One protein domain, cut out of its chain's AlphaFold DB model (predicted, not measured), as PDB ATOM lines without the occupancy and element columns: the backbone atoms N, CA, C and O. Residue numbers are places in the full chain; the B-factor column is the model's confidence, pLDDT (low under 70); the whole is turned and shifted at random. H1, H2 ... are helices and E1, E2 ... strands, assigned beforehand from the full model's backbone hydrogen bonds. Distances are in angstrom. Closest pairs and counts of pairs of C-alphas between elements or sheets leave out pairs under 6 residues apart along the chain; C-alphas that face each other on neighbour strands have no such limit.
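This is residues 3 to 51 of the 52 residues of an uncharacterized protein of Sphingobium faniae (UniProt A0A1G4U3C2). This model has little regular structure: one helix, H1, sits in a long arm, residues 28 to 51, that stands free, and away from this arm residues 3 to 4 and 23 to 24 fold back beside one strand, E1. The 49 printed residues hold E1, then H1, a mixed class with 16 residues in named elements. The whole is extended, with a radius of gyration of the C-alphas of 18.4 A and spans of 56 by 27 by 12 A; the arm makes much of the length.

Look first at H1, residues 30 to 39, where every O i to N i+4 pair is within hydrogen-bond range. E1, residues 15 to 20, is apart from it and pairs with no named strand. Beside E1, find two short antiparallel pairings: residues 3 to 4 with 15 to 17, and 19 to 20 with 23 to 24.

Find C-alpha 30 at (-85.533, 64.470, 43.118); from there H1 runs 14.0 A to C-alpha 39. E1 runs 13.5 A from C-alpha 15 at (-73.830, 71.616, 32.082) to C-alpha 20.

The C-alphas farthest apart, Asp 7 and Asp 51, are 56.4 A apart. The printed part has no cut, and the link from E1 to H1 is short. Residue 44 has a pLDDT under 70.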
ATOM      1  N   ILE A   3     -71.824  76.827  33.188       85.12
ATOM      2  CA  ILE A   3     -70.586  76.257  32.650       85.12
ATOM      3  C   ILE A   3     -70.910  74.907  32.017       85.12
ATOM      4  O   ILE A   3     -71.648  74.104  32.588       85.12
ATOM      5  N   TRP A   4     -70.347  74.682  30.835       81.88
ATOM      6  CA  TRP A   4     -70.533  73.491  30.016       81.88
ATOM      7  C   TRP A   4     -69.205  72.764  29.862       81.88
ATOM      8  O   TRP A   4     -68.158  73.411  29.793       81.88
ATOM      9  N   ASP A   5     -69.261  71.439  29.780       81.25
ATOM     10  CA  ASP A   5     -68.133  70.643  29.305       81.25
ATOM     11  C   ASP A   5     -68.220  70.520  27.775       81.25
ATOM     12  O   ASP A   5     -69.035  69.765  27.239       81.25
ATOM     13  N   GLY A   6     -67.452  71.353  27.065       81.81
ATOM     14  CA  GLY A   6     -67.468  71.451  25.600       81.81
ATOM     15  C   GLY A   6     -68.450  72.488  25.030       81.81
ATOM     16  O   GLY A   6     -68.818  73.459  25.694       81.81
ATOM     17  N   ASP A   7     -68.835  72.312  23.764       85.00
ATOM     18  CA  ASP A   7     -69.792  73.193  23.082       85.00
ATOM     19  C   ASP A   7     -71.230  72.823  23.471       85.00
ATOM     20  O   ASP A   7     -71.656  71.681  23.346       85.00
ATOM     21  N   ARG A   8     -72.025  73.810  23.890       76.56
ATOM     22  CA  ARG A   8     -73.441  73.639  24.259       76.56
ATOM     23  C   ARG A   8     -74.333  73.102  23.130       76.56
ATOM     24  O   ARG A   8     -75.482  72.761  23.395       76.56
ATOM     25  N   LEU A   9     -73.871  73.153  21.879       85.75
ATOM     26  CA  LEU A   9     -74.613  72.655  20.718       85.75
ATOM     27  C   LEU A   9     -74.327  71.179  20.416       85.75
ATOM     28  O   LEU A   9     -75.065  70.572  19.640       85.75
ATOM     29  N   GLU A  10     -73.306  70.597  21.041       87.38
ATOM     30  CA  GLU A  10     -73.020  69.171  20.936       87.38
ATOM     31  C   GLU A  10     -73.984  68.365  21.808       87.38
ATOM     32  O   GLU A  10     -74.217  68.672  22.978       87.38
ATOM     33  N   MET A  11     -74.539  67.287  21.252       82.06
ATOM     34  CA  MET A  11     -75.565  66.484  21.937       82.06
ATOM     35  C   MET A  11     -75.039  65.765  23.183       82.06
ATOM     36  O   MET A  11     -75.824  65.399  24.056       82.06
ATOM     37  N   THR A  12     -73.731  65.522  23.258       86.94
ATOM     38  CA  THR A  12     -73.100  64.836  24.393       86.94
ATOM     39  C   THR A  12     -72.629  65.788  25.484       86.94
ATOM     40  O   THR A  12     -72.204  65.323  26.539       86.94
ATOM     41  N   SER A  13     -72.690  67.100  25.254       82.19
ATOM     42  CA  SER A  13     -72.279  68.090  26.243       82.19
ATOM     43  C   SER A  13     -73.368  68.305  27.289       82.19
ATOM     44  O   SER A  13     -74.555  68.432  26.986       82.19
ATOM     45  N   ALA A  14     -72.947  68.370  28.550       84.44
ATOM     46  CA  ALA A  14     -73.815  68.621  29.691       84.44
ATOM     47  C   ALA A  14     -73.319  69.842  30.484       84.44
ATOM     48  O   ALA A  14     -72.116  70.124  30.513       84.44
ATOM     49  N   PRO A  15     -74.227  70.583  31.141       83.25
ATOM     50  CA  PRO A  15     -73.830  71.616  32.082       83.25
ATOM     51  C   PRO A  15     -73.151  70.969  33.296       83.25
ATOM     52  O   PRO A  15     -73.704  70.055  33.904       83.25
ATOM     53  N   VAL A  16     -71.970  71.467  33.661       90.19
ATOM     54  CA  VAL A  16     -71.208  70.993  34.831       90.19
ATOM     55  C   VAL A  16     -71.427  71.859  36.066       90.19
ATOM     56  O   VAL A  16     -71.176  71.408  37.179       90.19
ATOM     57  N   ALA A  17     -71.901  73.095  35.885       89.94
ATOM     58  CA  ALA A  17     -72.271  73.974  36.985       89.94
ATOM     59  C   ALA A  17     -73.231  75.081  36.529       89.94
ATOM     60  O   ALA A  17     -73.157  75.582  35.401       89.94
ATOM     61  N   VAL A  18     -74.130  75.485  37.427       88.44
ATOM     62  CA  VAL A  18     -75.149  76.513  37.184       88.44
ATOM     63  C   VAL A  18     -75.104  77.534  38.316       88.44
ATOM     64  O   VAL A  18     -75.166  77.173  39.484       88.44
ATOM     65  N   TRP A  19     -75.064  78.817  37.965       91.31
ATOM     66  CA  TRP A  19     -75.198  79.952  38.879       91.31
ATOM     67  C   TRP A  19     -76.371  80.831  38.466       91.31
ATOM     68  O   TRP A  19     -76.478  81.232  37.302       91.31
ATOM     69  N   ILE A  20     -77.201  81.213  39.424       89.62
ATOM     70  CA  ILE A  20     -78.292  82.176  39.242       89.62
ATOM     71  C   ILE A  20     -78.045  83.303  40.238       89.62
ATOM     72  O   ILE A  20     -77.807  83.031  41.410       89.62
ATOM     73  N   ASP A  21     -77.994  84.545  39.757       92.69
ATOM     74  CA  ASP A  21     -77.700  85.731  40.579       92.69
ATOM     75  C   ASP A  21     -76.417  85.613  41.429       92.69
ATOM     76  O   ASP A  21     -76.327  86.110  42.546       92.69
ATOM     77  N   GLY A  22     -75.403  84.920  40.899       91.69
ATOM     78  CA  GLY A  22     -74.129  84.673  41.588       91.69
ATOM     79  C   GLY A  22     -74.152  83.515  42.592       91.69
ATOM     80  O   GLY A  22     -73.102  83.165  43.125       91.69
ATOM     81  N   VAL A  23     -75.303  82.875  42.810       92.94
ATOM     82  CA  VAL A  23     -75.465  81.734  43.719       92.94
ATOM     83  C   VAL A  23     -75.432  80.421  42.940       92.94
ATOM     84  O   VAL A  23     -76.191  80.235  41.985       92.94
ATOM     85  N   GLU A  24     -74.566  79.500  43.362       92.06
ATOM     86  CA  GLU A  24     -74.470  78.151  42.798       92.06
ATOM     87  C   GLU A  24     -75.759  77.354  43.047       92.06
ATOM     88  O   GLU A  24     -76.308  77.350  44.151       92.06
ATOM     89  N   GLN A  25     -76.257  76.695  42.003       91.06
ATOM     90  CA  GLN A  25     -77.476  75.900  42.046       91.06
ATOM     91  C   GLN A  25     -77.150  74.411  42.212       91.06
ATOM     92  O   GLN A  25     -76.250  73.906  41.538       91.06
ATOM     93  N   PRO A  26     -77.902  73.671  43.048       90.06
ATOM     94  CA  PRO A  26     -77.686  72.241  43.216       90.06
ATOM     95  C   PRO A  26     -77.922  71.481  41.906       90.06
ATOM     96  O   PRO A  26     -78.986  71.597  41.300       90.06
ATOM     97  N   MET A  27     -76.970  70.633  41.513       88.94
ATOM     98  CA  MET A  27     -77.139  69.711  40.376       88.94
ATOM     99  C   MET A  27     -77.945  68.454  40.753       88.94
ATOM    100  O   MET A  27     -78.402  67.719  39.882       88.94
ATOM    101  N   ALA A  28     -78.132  68.203  42.054       89.88
ATOM    102  CA  ALA A  28     -78.895  67.071  42.566       89.88
ATOM    103  C   ALA A  28     -80.382  67.419  42.723       89.88
ATOM    104  O   ALA A  28     -80.764  68.288  43.509       89.88
ATOM    105  N   ASP A  29     -81.234  66.661  42.044       88.38
ATOM    106  CA  ASP A  29     -82.683  66.820  42.047       88.38
ATOM    107  C   ASP A  29     -83.398  65.602  42.664       88.38
ATOM    108  O   ASP A  29     -82.786  64.668  43.194       88.38
ATOM    109  N   ARG A  30     -84.737  65.604  42.627       88.31
ATOM    110  CA  ARG A  30     -85.533  64.470  43.118       88.31
ATOM    111  C   ARG A  30     -85.245  63.197  42.320       88.31
ATOM    112  O   ARG A  30     -85.196  62.130  42.926       88.31
ATOM    113  N   GLN A  31     -85.058  63.303  41.004       87.19
ATOM    114  CA  GLN A  31     -84.781  62.157  40.140       87.19
ATOM    115  C   GLN A  31     -83.476  61.472  40.550       87.19
ATOM    116  O   GLN A  31     -83.448  60.255  40.714       87.19
ATOM    117  N   THR A  32     -82.421  62.254  40.777       89.38
ATOM    118  CA  THR A  32     -81.108  61.763  41.204       89.38
ATOM    119  C   THR A  32     -81.190  61.100  42.566       89.38
ATOM    120  O   THR A  32     -80.784  59.955  42.711       89.38
ATOM    121  N   LYS A  33     -81.882  61.725  43.520       89.06
ATOM    122  CA  LYS A  33     -82.118  61.128  44.844       89.06
ATOM    123  C   LYS A  33     -82.912  59.821  44.785       89.06
ATOM    124  O   LYS A  33     -82.688  58.936  45.604       89.06
ATOM    125  N   LEU A  34     -83.873  59.702  43.866       90.31
ATOM    126  CA  LEU A  34     -84.616  58.457  43.662       90.31
ATOM    127  C   LEU A  34     -83.733  57.392  43.013       90.31
ATOM    128  O   LEU A  34     -83.739  56.260  43.485       90.31
ATOM    129  N   ARG A  35     -82.950  57.749  41.988       89.81
ATOM    130  CA  ARG A  35     -81.970  56.849  41.368       89.81
ATOM    131  C   ARG A  35     -81.025  56.286  42.424       89.81
ATOM    132  O   ARG A  35     -80.930  55.073  42.529       89.81
ATOM    133  N   ASP A  36     -80.417  57.148  43.233       89.62
ATOM    134  CA  ASP A  36     -79.461  56.748  44.270       89.62
ATOM    135  C   ASP A  36     -80.126  55.856  45.329       89.62
ATOM    136  O   ASP A  36     -79.569  54.839  45.725       89.62
ATOM    137  N   ARG A  37     -81.364  56.181  45.732       85.38
ATOM    138  CA  ARG A  37     -82.155  55.360  46.666       85.38
ATOM    139  C   ARG A  37     -82.420  53.949  46.138       85.38
ATOM    140  O   ARG A  37     -82.464  53.018  46.931       85.38
ATOM    141  N   TYR A  38     -82.675  53.806  44.841       85.69
ATOM    142  CA  TYR A  38     -82.994  52.516  44.223       85.69
ATOM    143  C   TYR A  38     -81.775  51.819  43.600       85.69
ATOM    144  O   TYR A  38     -81.912  50.691  43.136       85.69
ATOM    145  N   ALA A  39     -80.602  52.461  43.584       88.44
ATOM    146  CA  ALA A  39     -79.362  51.881  43.074       88.44
ATOM    147  C   ALA A  39     -78.830  50.756  43.974       88.44
ATOM    148  O   ALA A  39     -78.237  49.807  43.467       88.44
ATOM    149  N   ASP A  40     -79.083  50.842  45.283       81.62
ATOM    150  CA  ASP A  40     -78.800  49.780  46.248       81.62
ATOM    151  C   ASP A  40     -80.093  49.388  46.982       81.62
ATOM    152  O   ASP A  40     -80.494  50.053  47.946       81.62
ATOM    153  N   PRO A  41     -80.816  48.356  46.506       71.69
ATOM    154  CA  PRO A  41     -82.007  47.865  47.174       71.69
ATOM    155  C   PRO A  41     -81.605  47.120  48.453       71.69
ATOM    156  O   PRO A  41     -81.563  45.892  48.494       71.69
ATOM    157  N   VAL A  42     -81.338  47.865  49.524       72.75
ATOM    158  CA  VAL A  42     -81.186  47.283  50.859       72.75
ATOM    159  C   VAL A  42     -82.518  46.625  51.229       72.75
ATOM    160  O   VAL A  42     -83.547  47.310  51.187       72.75
ATOM    161  N   PRO A  43     -82.544  45.331  51.605       71.56
ATOM    162  CA  PRO A  43     -83.750  44.699  52.121       71.56
ATOM    163  C   PRO A  43     -84.236  45.481  53.341       71.56
ATOM    164  O   PRO A  43     -83.629  45.444  54.411       71.56
ATOM    165  N   GLN A  44     -85.305  46.252  53.166       68.94
ATOM    166  CA  GLN A  44     -85.928  46.961  54.272       68.94
ATOM    167  C   GLN A  44     -86.817  45.984  55.029       68.94
ATOM    168  O   GLN A  44     -87.422  45.090  54.433       68.94
ATOM    169  N   SER A  45     -86.893  46.154  56.348       74.44
ATOM    170  CA  SER A  45     -87.867  45.441  57.167       74.44
ATOM    171  C   SER A  45     -89.243  45.606  56.529       74.44
ATOM    172  O   SER A  45     -89.649  46.731  56.222       74.44
ATOM    173  N   LEU A  46     -89.934  44.490  56.290       75.75
ATOM    174  CA  LEU A  46     -91.277  44.542  55.732       75.75
ATOM    175  C   LEU A  46     -92.158  45.423  56.632       75.75
ATOM    176  O   LEU A  46     -91.977  45.433  57.856       75.75
ATOM    177  N   PRO A  47     -93.099  46.191  56.057       78.75
ATOM    178  CA  PRO A  47     -94.049  46.956  56.850       78.75
ATOM    179  C   PRO A  47     -94.763  46.057  57.865       78.75
ATOM    180  O   PRO A  47     -95.023  44.892  57.579       78.75
ATOM    181  N   LYS A  48     -95.187  46.630  59.000       73.44
ATOM    182  CA  LYS A  48     -95.958  45.931  60.049       73.44
ATOM    183  C   LYS A  48     -97.204  45.189  59.555       73.44
ATOM    184  O   LYS A  48     -97.685  44.304  60.240       73.44
ATOM    185  N   ALA A  49     -97.687  45.507  58.355       80.06
ATOM    186  CA  ALA A  49     -98.747  44.775  57.666       80.06
ATOM    187  C   ALA A  49     -98.394  43.312  57.310       80.06
ATOM    188  O   ALA A  49     -99.283  42.572  56.899       80.06
ATOM    189  N   TYR A  50     -97.126  42.908  57.435       72.62
ATOM    190  CA  TYR A  50     -96.641  41.547  57.182       72.62
ATOM    191  C   TYR A  50     -96.241  40.781  58.459       72.62
ATOM    192  O   TYR A  50     -95.865  39.614  58.353       72.62
ATOM    193  N   ASP A  51     -96.325  41.401  59.644       78.62
ATOM    194  CA  ASP A  51     -96.173  40.698  60.926       78.62
ATOM    195  C   ASP A  51     -97.531  40.034  61.250       78.62
ATOM    196  O   ASP A  51     -98.507  40.738  61.520       78.62
TER     197      ASP A  51